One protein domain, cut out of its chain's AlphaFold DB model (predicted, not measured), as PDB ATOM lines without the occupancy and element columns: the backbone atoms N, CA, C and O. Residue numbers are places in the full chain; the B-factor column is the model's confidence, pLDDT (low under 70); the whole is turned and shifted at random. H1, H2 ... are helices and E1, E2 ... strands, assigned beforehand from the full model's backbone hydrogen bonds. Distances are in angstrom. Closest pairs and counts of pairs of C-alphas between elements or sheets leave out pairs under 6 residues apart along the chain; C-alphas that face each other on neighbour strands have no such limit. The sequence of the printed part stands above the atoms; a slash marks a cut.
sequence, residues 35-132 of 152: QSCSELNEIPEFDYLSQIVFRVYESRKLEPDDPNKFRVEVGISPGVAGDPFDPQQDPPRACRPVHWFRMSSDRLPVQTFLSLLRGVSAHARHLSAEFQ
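Overview. This is residues 35 to 132 of the 152 residues of the protein "Hypothetical protein" of Cryptomonas curvata (UniProt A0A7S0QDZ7). Picture a long two-strand hairpin, E1 and E2, with helix H3 starting beside E2 and sticking out with residues 114 to 132; near the hairpin's other end are two short helices, H2 and then H1, which also sticks out. The unnamed stretch of residues 78 to 109 runs out past that end and folds back along E2. The printed part has 98 residues, with elements in the order H1, H2, E1, E2, H3, an antiparallel sheet E1 - E2, and a mixed class. It is only just extended, close to loose, with a radius of gyration of the C-alphas of 19.0 A, and only just flat, spanning 54 by 46 by 26 A.

Arrangement. Start at H1, residues 35 to 41, which stands free. It is close but not clearly touching H2, residues 44 to 48: their closest C-alphas, Leu 40 and Phe 46, are 7.6 A apart. Next find the hairpin of E1, residues 51 to 58, and E2, residues 70 to 77, antiparallel at 160 degrees; N 51 and O 77, 2.9 A apart, are within hydrogen-bond range. Residues 75 to 76 of E2 pair with 99 to 100, antiparallel. H3, residues 110 to 132, comes closest to E2 at the C-alphas of Arg 71 and Val 110, 5.1 A. E1 and H3 are only just apart, at 8.2 A. Every O i to N i+4 pair is within range in H1 and H3; H2 has 0 of 1, and 1 of 2 O i to N i+3 pairs.

Along the chain. Find C-alpha 35 at (-68.980, -57.257, -101.959), where H1 begins. E1 is 22.6 A long and E2 22.8 A. H3 runs 32.7 A from C-alpha 110 at (-62.416, -22.571, -96.572) to C-alpha 132 at (-94.459, -16.098, -96.429).

Size, cuts and confidence. The two C-alphas farthest apart, Glu 63 and Gln 88, are 55.6 A apart. The printed part has no cut; the links E1 to E2 and E2 to H3 are long. Mean pLDDT of the printed part is 82.6, with 12 residues under 70, among them 44 to 48.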
ATOM      1  N   GLN A  35     -67.656 -56.726-102.282       84.75
ATOM      2  CA  GLN A  35     -68.980 -57.257-101.959       84.75
ATOM      3  C   GLN A  35     -69.966 -56.129-101.636       84.75
ATOM      4  O   GLN A  35     -71.027 -56.054-102.244       84.75
ATOM      5  N   SER A  36     -69.577 -55.194-100.765       79.19
ATOM      6  CA  SER A  36     -70.419 -54.045-100.409       79.19
ATOM      7  C   SER A  36     -70.729 -53.159-101.620       79.19
ATOM      8  O   SER A  36     -71.826 -52.628-101.728       79.19
ATOM      9  N   CYS A  37     -69.786 -53.007-102.559       76.50
ATOM     10  CA  CYS A  37     -70.066 -52.321-103.822       76.50
ATOM     11  C   CYS A  37     -71.103 -53.073-104.674       76.50
ATOM     12  O   CYS A  37     -71.902 -52.413-105.326       76.50
ATOM     13  N   SER A  38     -71.091 -54.411-104.696       77.81
ATOM     14  CA  SER A  38     -72.084 -55.207-105.437       77.81
ATOM     15  C   SER A  38     -73.481 -55.024-104.853       77.81
ATOM     16  O   SER A  38     -74.388 -54.646-105.581       77.81
ATOM     17  N   GLU A  39     -73.616 -55.183-103.535       81.56
ATOM     18  CA  GLU A  39     -74.889 -55.034-102.815       81.56
ATOM     19  C   GLU A  39     -75.492 -53.633-103.010       81.56
ATOM     20  O   GLU A  39     -76.691 -53.487-103.226       81.56
ATOM     21  N   LEU A  40     -74.660 -52.584-103.004       73.62
ATOM     22  CA  LEU A  40     -75.124 -51.217-103.257       73.62
ATOM     23  C   LEU A  40     -75.561 -50.978-104.709       73.62
ATOM     24  O   LEU A  40     -76.443 -50.154-104.928       73.62
ATOM     25  N   ASN A  41     -74.966 -51.668-105.687       72.25
ATOM     26  CA  ASN A  41     -75.364 -51.543-107.096       72.25
ATOM     27  C   ASN A  41     -76.657 -52.320-107.414       72.25
ATOM     28  O   ASN A  41     -77.228 -52.122-108.482       72.25
ATOM     29  N   GLU A  42     -77.105 -53.215-106.531       75.56
ATOM     30  CA  GLU A  42     -78.355 -53.971-106.696       75.56
ATOM     31  C   GLU A  42     -79.596 -53.180-106.249       75.56
ATOM     32  O   GLU A  42     -80.715 -53.597-106.537       75.56
ATOM     33  N   ILE A  43     -79.412 -52.038-105.577       75.69
ATOM     34  CA  ILE A  43     -80.489 -51.194-105.045       75.69
ATOM     35  C   ILE A  43     -80.682 -49.984-105.982       75.69
ATOM     36  O   ILE A  43     -79.958 -48.988-105.851       75.69
ATOM     37  N   PRO A  44     -81.631 -50.037-106.941       68.00
ATOM     38  CA  PRO A  44     -81.806 -49.006-107.970       68.00
ATOM     39  C   PRO A  44     -82.217 -47.639-107.406       68.00
ATOM     40  O   PRO A  44     -82.092 -46.621-108.078       68.00
ATOM     41  N   GLU A  45     -82.692 -47.562-106.166       69.69
ATOM     42  CA  GLU A  45     -83.067 -46.311-105.510       69.69
ATOM     43  C   GLU A  45     -81.854 -45.411-105.225       69.69
ATOM     44  O   GLU A  45     -81.983 -44.183-105.211       69.69
ATOM     45  N   PHE A  46     -80.661 -45.987-105.031       66.31
ATOM     46  CA  PHE A  46     -79.443 -45.208-104.777       66.31
ATOM     47  C   PHE A  46     -78.873 -44.536-106.029       66.31
ATOM     48  O   PHE A  46     -78.096 -43.584-105.916       66.31
ATOM     49  N   ASP A  47     -79.317 -44.962-107.207       65.62
ATOM     50  CA  ASP A  47     -78.897 -44.422-108.494       65.62
ATOM     51  C   ASP A  47     -79.480 -43.023-108.772       65.62
ATOM     52  O   ASP A  47     -78.859 -42.218-109.471       65.62
ATOM     53  N   TYR A  48     -80.616 -42.663-108.166       67.25
ATOM     54  CA  TYR A  48     -81.309 -41.384-108.414       67.25
ATOM     55  C   TYR A  48     -80.803 -40.214-107.579       67.25
ATOM     56  O   TYR A  48     -81.203 -39.063-107.788       67.25
ATOM     57  N   LEU A  49     -79.929 -40.474-106.612       74.56
ATOM     58  CA  LEU A  49     -79.479 -39.428-105.713       74.56
ATOM     59  C   LEU A  49     -78.425 -38.568-106.411       74.56
ATOM     60  O   LEU A  49     -77.257 -38.940-106.534       74.56
ATOM     61  N   SER A  50     -78.845 -37.374-106.830       83.62
ATOM     62  CA  SER A  50     -77.913 -36.284-107.100       83.62
ATOM     63  C   SER A  50     -77.186 -35.927-105.805       83.62
ATOM     64  O   SER A  50     -77.811 -35.702-104.769       83.62
ATOM     65  N   GLN A  51     -75.858 -35.878-105.853       86.31
ATOM     66  CA  GLN A  51     -75.024 -35.637-104.676       86.31
ATOM     67  C   GLN A  51     -74.198 -34.378-104.873       86.31
ATOM     68  O   GLN A  51     -73.568 -34.191-105.915       86.31
ATOM     69  N   ILE A  52     -74.136 -33.548-103.837       89.81
ATOM     70  CA  ILE A  52     -73.148 -32.477-103.744       89.81
ATOM     71  C   ILE A  52     -72.007 -33.004-102.878       89.81
ATOM     72  O   ILE A  52     -72.207 -33.373-101.723       89.81
ATOM     73  N   VAL A  53     -70.810 -33.060-103.450       89.81
ATOM     74  CA  VAL A  53     -69.621 -33.615-102.808       89.81
ATOM     75  C   VAL A  53     -68.672 -32.481-102.452       89.81
ATOM     76  O   VAL A  53     -68.208 -31.750-103.326       89.81
ATOM     77  N   PHE A  54     -68.336 -32.368-101.170       92.44
ATOM     78  CA  PHE A  54     -67.318 -31.446-100.674       92.44
ATOM     79  C   PHE A  54     -66.064 -32.228-100.293       92.44
ATOM     80  O   PHE A  54     -66.126 -33.152 -99.483       92.44
ATOM     81  N   ARG A  55     -64.909 -31.855-100.850       92.50
ATOM     82  CA  ARG A  55     -63.610 -32.395-100.429       92.50
ATOM     83  C   ARG A  55     -62.821 -31.317 -99.720       92.50
ATOM     84  O   ARG A  55     -62.510 -30.295-100.323       92.50
ATOM     85  N   VAL A  56     -62.483 -31.562 -98.460       93.19
ATOM     86  CA  VAL A  56     -61.658 -30.659 -97.657       93.19
ATOM     87  C   VAL A  56     -60.222 -31.171 -97.655       93.19
ATOM     88  O   VAL A  56     -59.960 -32.337 -97.368       93.19
ATOM     89  N   TYR A  57     -59.293 -30.287 -97.984       92.25
ATOM     90  CA  TYR A  57     -57.865 -30.546 -98.037       92.25
ATOM     91  C   TYR A  57     -57.164 -29.729 -96.967       92.25
ATOM     92  O   TYR A  57     -57.370 -28.521 -96.881       92.25
ATOM     93  N   GLU A  58     -56.288 -30.380 -96.212       93.88
ATOM     94  CA  GLU A  58     -55.406 -29.730 -95.249       93.88
ATOM     95  C   GLU A  58     -53.983 -29.623 -95.812       93.88
ATOM     96  O   GLU A  58     -53.397 -30.605 -96.281       93.88
ATOM     97  N   SER A  59     -53.399 -28.430 -95.732       91.31
ATOM     98  CA  SER A  59     -51.976 -28.219 -95.969       91.31
ATOM     99  C   SER A  59     -51.177 -28.502 -94.699       91.31
ATOM    100  O   SER A  59     -51.247 -27.759 -93.725       91.31
ATOM    101  N   ARG A  60     -50.328 -29.533 -94.739       93.62
ATOM    102  CA  ARG A  60     -49.416 -29.880 -93.631       93.62
ATOM    103  C   ARG A  60     -48.205 -28.951 -93.499       93.62
ATOM    104  O   ARG A  60     -47.373 -29.168 -92.630       93.62
ATOM    105  N   LYS A  61     -48.063 -27.981 -94.404       94.31
ATOM    106  CA  LYS A  61     -46.935 -27.037 -94.438       94.31
ATOM    107  C   LYS A  61     -47.252 -25.702 -93.765       94.31
ATOM    108  O   LYS A  61     -46.362 -24.870 -93.671       94.31
ATOM    109  N   LEU A  62     -48.514 -25.481 -93.402       93.12
ATOM    110  CA  LEU A  62     -48.981 -24.231 -92.818       93.12
ATOM    111  C   LEU A  62     -49.311 -24.437 -91.341       93.12
ATOM    112  O   LEU A  62     -49.794 -25.507 -90.934       93.12
ATOM    113  N   GLU A  63     -49.072 -23.385 -90.566       95.31
ATOM    114  CA  GLU A  63     -49.386 -23.341 -89.141       95.31
ATOM    115  C   GLU A  63     -50.885 -23.572 -88.896       95.31
ATOM    116  O   GLU A  63     -51.699 -23.249 -89.764       95.31
ATOM    117  N   PRO A  64     -51.279 -24.157 -87.748       89.69
ATOM    118  CA  PRO A  64     -52.678 -24.453 -87.417       89.69
ATOM    119  C   PRO A  64     -53.657 -23.298 -87.644       89.69
ATOM    120  O   PRO A  64     -54.754 -23.542 -88.142       89.69
ATOM    121  N   ASP A  65     -53.229 -22.071 -87.360       90.56
ATOM    122  CA  ASP A  65     -54.074 -20.878 -87.431       90.56
ATOM    123  C   ASP A  65     -54.022 -20.171 -88.798       90.56
ATOM    124  O   ASP A  65     -54.653 -19.129 -88.986       90.56
ATOM    125  N   ASP A  66     -53.289 -20.717 -89.776       92.88
ATOM    126  CA  ASP A  66     -53.205 -20.118 -91.107       92.88
ATOM    127  C   ASP A  66     -54.565 -20.222 -91.835       92.88
ATOM    128  O   ASP A  66     -55.080 -21.327 -92.055       92.88
ATOM    129  N   PRO A  67     -55.151 -19.098 -92.295       87.62
ATOM    130  CA  PRO A  67     -56.451 -19.095 -92.968       87.62
ATOM    131  C   PRO A  67     -56.467 -19.864 -94.302       87.62
ATOM    132  O   PRO A  67     -57.540 -20.191 -94.813       87.62
ATOM    133  N   ASN A  68     -55.300 -20.173 -94.873       89.19
ATOM    134  CA  ASN A  68     -55.125 -20.946 -96.100       89.19
ATOM    135  C   ASN A  68     -54.815 -22.428 -95.851       89.19
ATOM    136  O   ASN A  68     -54.617 -23.172 -96.821       89.19
ATOM    137  N   LYS A  69     -54.770 -22.868 -94.584       93.06
ATOM    138  CA  LYS A  69     -54.516 -24.266 -94.208       93.06
ATOM    139  C   LYS A  69     -55.539 -25.220 -94.801       93.06
ATOM    140  O   LYS A  69     -55.160 -26.292 -95.270       93.06
ATOM    141  N   PHE A  70     -56.803 -24.808 -94.836       94.38
ATOM    142  CA  PHE A  70     -57.897 -25.621 -95.351       94.38
ATOM    143  C   PHE A  70     -58.426 -25.081 -96.675       94.38
ATOM    144  O   PHE A  70     -58.733 -23.894 -96.821       94.38
ATOM    145  N   ARG A  71     -58.570 -25.981 -97.645       92.88
ATOM    146  CA  ARG A  71     -59.144 -25.685 -98.958       92.88
ATOM    147  C   ARG A  71     -60.235 -26.680 -99.311       92.88
ATOM    148  O   ARG A  71     -60.176 -27.826 -98.881       92.88
ATOM    149  N   VAL A  72     -61.210 -26.249-100.098       93.06
ATOM    150  CA  VAL A  72     -62.387 -27.037-100.463       93.06
ATOM    151  C   VAL A  72     -62.487 -27.163-101.981       93.06
ATOM    152  O   VAL A  72     -62.313 -26.182-102.704       93.06
ATOM    153  N   GLU A  73     -62.787 -28.371-102.451       93.50
ATOM    154  CA  GLU A  73     -63.303 -28.633-103.796       93.50
ATOM    155  C   GLU A  73     -64.784 -28.999-103.696       93.50
ATOM    156  O   GLU A  73     -65.200 -29.711-102.777       93.50
ATOM    157  N   VAL A  74     -65.569 -28.520-104.658       90.81
ATOM    158  CA  VAL A  74     -67.001 -28.800-104.756       90.81
ATOM    159  C   VAL A  74     -67.246 -29.572-106.044       90.81
ATOM    160  O   VAL A  74     -66.794 -29.164-107.115       90.81
ATOM    161  N   GLY A  75     -67.959 -30.685-105.942       90.56
ATOM    162  CA  GLY A  75     -68.384 -31.490-107.076       90.56
ATOM    163  C   GLY A  75     -69.873 -31.785-107.017       90.56
ATOM    164  O   GLY A  75     -70.454 -31.847-105.937       90.56
ATOM    165  N   ILE A  76     -70.489 -31.982-108.179       89.81
ATOM    166  CA  ILE A  76     -71.875 -32.435-108.295       89.81
ATOM    167  C   ILE A  76     -71.885 -33.761-109.035       89.81
ATOM    168  O   ILE A  76     -71.445 -33.847-110.179       89.81
ATOM    169  N   SER A  77     -72.385 -34.798-108.377       86.25
ATOM    170  CA  SER A  77     -72.799 -36.031-109.031       86.25
ATOM    171  C   SER A  77     -74.240 -35.850-109.493       86.25
ATOM    172  O   SER A  77     -75.103 -35.664-108.635       86.25
ATOM    173  N   PRO A  78     -74.539 -35.912-110.799       79.56
ATOM    174  CA  PRO A  78     -75.920 -35.852-111.262       79.56
ATOM    175  C   PRO A  78     -76.677 -37.177-111.058       79.56
ATOM    176  O   PRO A  78     -77.829 -37.275-111.460       79.56
ATOM    177  N   GLY A  79     -76.046 -38.189-110.449       80.81
ATOM    178  CA  GLY A  79     -76.628 -39.518-110.283       80.81
ATOM    179  C   GLY A  79     -76.659 -40.300-111.596       80.81
ATOM    180  O   GLY A  79     -75.782 -40.152-112.457       80.81
ATOM    181  N   VAL A  80     -77.661 -41.156-111.736       78.44
ATOM    182  CA  VAL A  80     -77.968 -41.940-112.933       78.44
ATOM    183  C   VAL A  80     -79.065 -41.243-113.734       78.44
ATOM    184  O   VAL A  80     -80.025 -40.715-113.181       78.44
ATOM    185  N   ALA A  81     -78.914 -41.245-115.059       67.44
ATOM    186  CA  ALA A  81     -79.961 -40.821-115.984       67.44
ATOM    187  C   ALA A  81     -80.681 -42.058-116.545       67.44
ATOM    188  O   ALA A  81     -80.012 -43.003-116.971       67.44
ATOM    189  N   GLY A  82     -82.016 -42.044-116.559       68.88
ATOM    190  CA  GLY A  82     -82.827 -43.148-117.085       68.88
ATOM    191  C   GLY A  82     -84.046 -43.512-116.235       68.88
ATOM    192  O   GLY A  82     -84.151 -43.082-115.083       68.88
ATOM    193  N   ASP A  83     -84.950 -44.317-116.796       70.94
ATOM    194  CA  ASP A  83     -86.123 -44.857-116.090       70.94
ATOM    195  C   ASP A  83     -85.700 -46.029-115.170       70.94
ATOM    196  O   ASP A  83     -85.048 -46.973-115.638       70.94
ATOM    197  N   PRO A  84     -86.031 -46.007-113.859       67.81
ATOM    198  CA  PRO A  84     -85.675 -47.093-112.936       67.81
ATOM    199  C   PRO A  84     -86.355 -48.416-113.269       67.81
ATOM    200  O   PRO A  84     -85.858 -49.486-112.902       67.81
ATOM    201  N   PHE A  85     -87.475 -48.353-113.978       72.62
ATOM    202  CA  PHE A  85     -88.317 -49.494-114.286       72.62
ATOM    203  C   PHE A  85     -88.118 -50.013-115.708       72.62
ATOM    204  O   PHE A  85     -88.756 -50.999-116.066       72.62
ATOM    205  N   ASP A  86     -87.215 -49.405-116.485       74.44
ATOM    206  CA  ASP A  86     -86.812 -49.911-117.794       74.44
ATOM    207  C   ASP A  86     -85.498 -50.714-117.696       74.44
ATOM    208  O   ASP A  86     -84.400 -50.144-117.736       74.44
ATOM    209  N   PRO A  87     -85.568 -52.051-117.549       69.19
ATOM    210  CA  PRO A  87     -84.391 -52.913-117.545       69.19
ATOM    211  C   PRO A  87     -83.750 -53.073-118.933       69.19
ATOM    212  O   PRO A  87     -82.686 -53.684-119.025       69.19
ATOM    213  N   GLN A  88     -84.379 -52.575-120.004       76.25
ATOM    214  CA  GLN A  88     -83.912 -52.713-121.387       76.25
ATOM    215  C   GLN A  88     -83.353 -51.408-121.972       76.25
ATOM    216  O   GLN A  88     -83.051 -51.366-123.165       76.25
ATOM    217  N   GLN A  89     -83.165 -50.368-121.151       74.50
ATOM    218  CA  GLN A  89     -82.622 -49.090-121.601       74.50
ATOM    219  C   GLN A  89     -81.243 -49.253-122.273       74.50
ATOM    220  O   GLN A  89     -80.299 -49.768-121.668       74.50
ATOM    221  N   ASP A  90     -81.118 -48.740-123.502       70.75
ATOM    222  CA  ASP A  90     -79.862 -48.607-124.249       70.75
ATOM    223  C   ASP A  90     -79.543 -47.109-124.455       70.75
ATOM    224  O   ASP A  90     -80.324 -46.402-125.099       70.75
ATOM    225  N   PRO A  91     -78.443 -46.572-123.893       70.94
ATOM    226  CA  PRO A  91     -77.391 -47.271-123.158       70.94
ATOM    227  C   PRO A  91     -77.814 -47.721-121.749       70.94
ATOM    228  O   PRO A  91     -78.661 -47.065-121.123       70.94
ATOM    229  N   PRO A  92     -77.161 -48.778-121.212       73.50
ATOM    230  CA  PRO A  92     -77.377 -49.240-119.850       73.50
ATOM    231  C   PRO A  92     -77.259 -48.092-118.854       73.50
ATOM    232  O   PRO A  92     -76.394 -47.218-118.991       73.50
ATOM    233  N   ARG A  93     -78.100 -48.124-117.818       71.12
ATOM    234  CA  ARG A  93     -78.041 -47.159-116.720       71.12
ATOM    235  C   ARG A  93     -76.621 -47.084-116.167       71.12
ATOM    236  O   ARG A  93     -76.045 -48.080-115.738       71.12
ATOM    237  N   ALA A  94     -76.058 -45.882-116.185       73.00
ATOM    238  CA  ALA A  94     -74.711 -45.637-115.706       73.00
ATOM    239  C   ALA A  94     -74.685 -44.374-114.849       73.00
ATOM    240  O   ALA A  94     -75.198 -43.323-115.246       73.00
ATOM    241  N   CYS A  95     -74.041 -44.463-113.682       71.12
ATOM    242  CA  CYS A  95     -73.778 -43.289-112.861       71.12
ATOM    243  C   CYS A  95     -72.916 -42.321-113.662       71.12
ATOM    244  O   CYS A  95     -71.818 -42.668-114.115       71.12
ATOM    245  N   ARG A  96     -73.385 -41.087-113.809       76.31
ATOM    246  CA  ARG A  96     -72.588 -40.044-114.437       76.31
ATOM    247  C   ARG A  96     -71.448 -39.643-113.494       76.31
ATOM    248  O   ARG A  96     -71.644 -39.588-112.278       76.31
ATOM    249  N   PRO A  97     -70.245 -39.367-114.023       82.50
ATOM    250  CA  PRO A  97     -69.122 -38.970-113.190       82.50
ATOM    251  C   PRO A  97     -69.414 -37.646-112.475       82.50
ATOM    252  O   PRO A  97     -70.089 -36.768-113.016       82.50
ATOM    253  N   VAL A  98     -68.849 -37.492-111.275       85.25
ATOM    254  CA  VAL A  98     -68.918 -36.237-110.518       85.25
ATOM    255  C   VAL A  98     -68.278 -35.118-111.334       85.25
ATOM    256  O   VAL A  98     -67.100 -35.190-111.693       85.25
ATOM    257  N   HIS A  99     -69.047 -34.067-111.589       88.31
ATOM    258  CA  HIS A  99     -68.568 -32.851-112.213       88.31
ATOM    259  C   HIS A  99     -67.963 -31.932-111.148       88.31
ATOM    260  O   HIS A  99     -68.679 -31.360-110.325       88.31
ATOM    261  N   TRP A 100     -66.640 -31.794-111.159       89.00
ATOM    262  CA  TRP A 100     -65.912 -30.911-110.247       89.00
ATOM    263  C   TRP A 100     -65.878 -29.489-110.792       89.00
ATOM    264  O   TRP A 100     -65.485 -29.264-111.938       89.00
ATOM    265  N   PHE A 101     -66.256 -28.519-109.963       85.31
ATOM    266  CA  PHE A 101     -66.162 -27.118-110.347       85.31
ATOM    267  C   PHE A 101     -64.700 -26.684-110.390       85.31
ATOM    268  O   PHE A 101     -64.018 -26.656-109.367       85.31
ATOM    269  N   ARG A 102     -64.231 -26.304-111.579       77.75
ATOM    270  CA  ARG A 102     -62.946 -25.623-111.732       77.75
ATOM    271  C   ARG A 102     -63.132 -24.144-111.445       77.75
ATOM    272  O   ARG A 102     -63.719 -23.419-112.242       77.75
ATOM    273  N   MET A 103     -62.650 -23.714-110.289       71.94
ATOM    274  CA  MET A 103     -62.503 -22.296-109.980       71.94
ATOM    275  C   MET A 103     -61.178 -21.781-110.557       71.94
ATOM    276  O   MET A 103     -60.299 -22.559-110.919       71.94
ATOM    277  N   SER A 104     -61.018 -20.459-110.647       71.31
ATOM    278  CA  SER A 104     -59.786 -19.812-111.135       71.31
ATOM    279  C   SER A 104     -58.536 -20.189-110.325       71.31
ATOM    280  O   SER A 104     -57.418 -20.073-110.814       71.31
ATOM    281  N   SER A 105     -58.721 -20.687-109.103       68.25
ATOM    282  CA  SER A 105     -57.757 -21.534-108.400       68.25
ATOM    283  C   SER A 105     -58.352 -22.932-108.269       68.25
ATOM    284  O   SER A 105     -59.526 -23.043-107.927       68.25
ATOM    285  N   ASP A 106     -57.550 -23.988-108.445       71.12
ATOM    286  CA  ASP A 106     -58.009 -25.388-108.354       71.12
ATOM    287  C   ASP A 106     -58.778 -25.709-107.058       71.12
ATOM    288  O   ASP A 106     -59.539 -26.671-107.015       71.12
ATOM    289  N   ARG A 107     -58.592 -24.917-105.987       82.62
ATOM    290  CA  ARG A 107     -59.285 -25.086-104.703       82.62
ATOM    291  C   ARG A 107     -59.609 -23.764-104.021       82.62
ATOM    292  O   ARG A 107     -58.751 -22.878-103.920       82.62
ATOM    293  N   LEU A 108     -60.800 -23.694-103.438       90.25
ATOM    294  CA  LEU A 108     -61.299 -22.524-102.722       90.25
ATOM    295  C   LEU A 108     -60.786 -22.505-101.271       90.25
ATOM    296  O   LEU A 108     -60.868 -23.536-100.603       90.25
ATOM    297  N   PRO A 109     -60.286 -21.380-100.730       91.56
ATOM    298  CA  PRO A 109     -60.038 -21.262 -99.295       91.56
ATOM    299  C   PRO A 109     -61.322 -21.500 -98.494       91.56
ATOM    300  O   PRO A 109     -62.392 -21.009 -98.868       91.56
ATOM    301  N   VAL A 110     -61.227 -22.221 -97.372       92.44
ATOM    302  CA  VAL A 110     -62.416 -22.571 -96.572       92.44
ATOM    303  C   VAL A 110     -63.180 -21.333 -96.098       92.44
ATOM    304  O   VAL A 110     -64.407 -21.330 -96.082       92.44
ATOM    305  N   GLN A 111     -62.476 -20.240 -95.799       92.00
ATOM    306  CA  GLN A 111     -63.107 -19.004 -95.338       92.00
ATOM    307  C   GLN A 111     -63.956 -18.354 -96.428       92.00
ATOM    308  O   GLN A 111     -65.062 -17.877 -96.158       92.00
ATOM    309  N   THR A 112     -63.496 -18.398 -97.679       91.25
ATOM    310  CA  THR A 112     -64.283 -17.933 -98.825       91.25
ATOM    311  C   THR A 112     -65.511 -18.816 -99.017       91.25
ATOM    312  O   THR A 112     -66.615 -18.298 -99.158       91.25
ATOM    313  N   PHE A 113     -65.348 -20.140 -98.937       91.62
ATOM    314  CA  PHE A 113     -66.459 -21.088 -99.020       91.62
ATOM    315  C   PHE A 113     -67.535 -20.829 -97.953       91.62
ATOM    316  O   PHE A 113     -68.715 -20.710 -98.276       91.62
ATOM    317  N   LEU A 114     -67.138 -20.661 -96.689       92.88
ATOM    318  CA  LEU A 114     -68.062 -20.370 -95.590       92.88
ATOM    319  C   LEU A 114     -68.769 -19.024 -95.764       92.88
ATOM    320  O   LEU A 114     -69.950 -18.901 -95.443       92.88
ATOM    321  N   SER A 115     -68.068 -18.023 -96.291       93.88
ATOM    322  CA  SER A 115     -68.650 -16.710 -96.575       93.88
ATOM    323  C   SER A 115     -69.725 -16.807 -97.659       93.88
ATOM    324  O   SER A 115     -70.812 -16.253 -97.491       93.88
ATOM    325  N   LEU A 116     -69.476 -17.591 -98.715       91.50
ATOM    326  CA  LEU A 116     -70.468 -17.883 -99.752       91.50
ATOM    327  C   LEU A 116     -71.684 -18.622 -99.179       91.50
ATOM    328  O   LEU A 116     -72.813 -18.194 -99.409       91.50
ATOM    329  N   LEU A 117     -71.478 -19.674 -98.377       91.75
ATOM    330  CA  LEU A 117     -72.579 -20.419 -97.751       91.75
ATOM    331  C   LEU A 117     -73.437 -19.542 -96.836       91.75
ATOM    332  O   LEU A 117     -74.665 -19.651 -96.848       91.75
ATOM    333  N   ARG A 118     -72.815 -18.649 -96.059       94.75
ATOM    334  CA  ARG A 118     -73.538 -17.673 -95.231       94.75
ATOM    335  C   ARG A 118     -74.358 -16.712 -96.089       94.75
ATOM    336  O   ARG A 118     -75.509 -16.454 -95.746       94.75
ATOM    337  N   GLY A 119     -73.802 -16.240 -97.206       94.06
ATOM    338  CA  GLY A 119     -74.507 -15.388 -98.167       94.06
ATOM    339  C   GLY A 119     -75.729 -16.078 -98.773       94.06
ATOM    340  O   GLY A 119     -76.835 -15.548 -98.692       94.06
ATOM    341  N   VAL A 120     -75.560 -17.301 -99.286       91.75
ATOM    342  CA  VAL A 120     -76.659 -18.115 -99.838       91.75
ATOM    343  C   VAL A 120     -77.727 -18.383 -98.776       91.75
ATOM    344  O   VAL A 120     -78.913 -18.227 -99.043       91.75
ATOM    345  N   SER A 121     -77.324 -18.711 -97.548       92.19
ATOM    346  CA  SER A 121     -78.264 -18.974 -96.448       92.19
ATOM    347  C   SER A 121     -79.025 -17.721 -96.004       92.19
ATOM    348  O   SER A 121     -80.171 -17.806 -95.566       92.19
ATOM    349  N   ALA A 122     -78.403 -16.542 -96.062       90.38
ATOM    350  CA  ALA A 122     -79.086 -15.277 -95.806       90.38
ATOM    351  C   ALA A 122     -80.087 -14.954 -96.923       90.38
ATOM    352  O   ALA A 122     -81.231 -14.611 -96.632       90.38
ATOM    353  N   HIS A 123     -79.689 -15.144 -98.181       90.44
ATOM    354  CA  HIS A 123     -80.554 -14.918 -99.335       90.44
ATOM    355  C   HIS A 123     -81.753 -15.876 -99.367       90.44
ATOM    356  O   HIS A 123     -82.883 -15.437 -99.542       90.44
ATOM    357  N   ALA A 124     -81.539 -17.167 -99.099       88.44
ATOM    358  CA  ALA A 124     -82.619 -18.148 -99.012       88.44
ATOM    359  C   ALA A 124     -83.643 -17.785 -97.923       88.44
ATOM    360  O   ALA A 124     -84.842 -17.909 -98.139       88.44
ATOM    361  N   ARG A 125     -83.187 -17.280 -96.767       88.50
ATOM    362  CA  ARG A 125     -84.086 -16.795 -95.704       88.50
ATOM    363  C   ARG A 125     -84.877 -15.558 -96.124       88.50
ATOM    364  O   ARG A 125     -86.047 -15.466 -95.775       88.50
ATOM    365  N   HIS A 126     -84.257 -14.641 -96.865       86.00
ATOM    366  CA  HIS A 126     -84.944 -13.471 -97.413       86.00
ATOM    367  C   HIS A 126     -86.059 -13.879 -98.379       86.00
ATOM    368  O   HIS A 126     -87.202 -13.485 -98.181       86.00
ATOM    369  N   LEU A 127     -85.748 -14.740 -99.354       84.88
ATOM    370  CA  LEU A 127     -86.740 -15.254-100.299       84.88
ATOM    371  C   LEU A 127     -87.884 -15.971 -99.571       84.88
ATOM    372  O   LEU A 127     -89.050 -15.712 -99.845       84.88
ATOM    373  N   SER A 128     -87.579 -16.823 -98.589       78.94
ATOM    374  CA  SER A 128     -88.614 -17.491 -97.792       78.94
ATOM    375  C   SER A 128     -89.506 -16.509 -97.022       78.94
ATOM    376  O   SER A 128     -90.706 -16.748 -96.908       78.94
ATOM    377  N   ALA A 129     -88.954 -15.402 -96.518       76.81
ATOM    378  CA  ALA A 129     -89.724 -14.365 -95.834       76.81
ATOM    379  C   ALA A 129     -90.629 -13.579 -96.801       76.81
ATOM    380  O   ALA A 129     -91.774 -13.289 -96.460       76.81
ATOM    381  N   GLU A 130     -90.163 -13.297 -98.022       74.69
ATOM    382  CA  GLU A 130     -90.980 -12.687 -99.080       74.69
ATOM    383  C   GLU A 130     -92.132 -13.608 -99.508       74.69
ATOM    384  O   GLU A 130     -93.270 -13.160 -99.644       74.69
ATOM    385  N   PHE A 131     -91.871 -14.912 -99.632       59.72
ATOM    386  CA  PHE A 131     -92.898 -15.904 -99.962       59.72
ATOM    387  C   PHE A 131     -93.928 -16.107 -98.838       59.72
ATOM    388  O   PHE A 131     -95.100 -16.342 -99.125       59.72
ATOM    389  N   GLN A 132     -93.533 -15.993 -97.567       59.28
ATOM    390  CA  GLN A 132     -94.459 -16.098 -96.429       59.28
ATOM    391  C   GLN A 132     -95.237 -14.798 -96.153       59.28
ATOM    392  O   GLN A 132     -96.327 -14.857 -95.588       59.28
TER     393      GLN A 132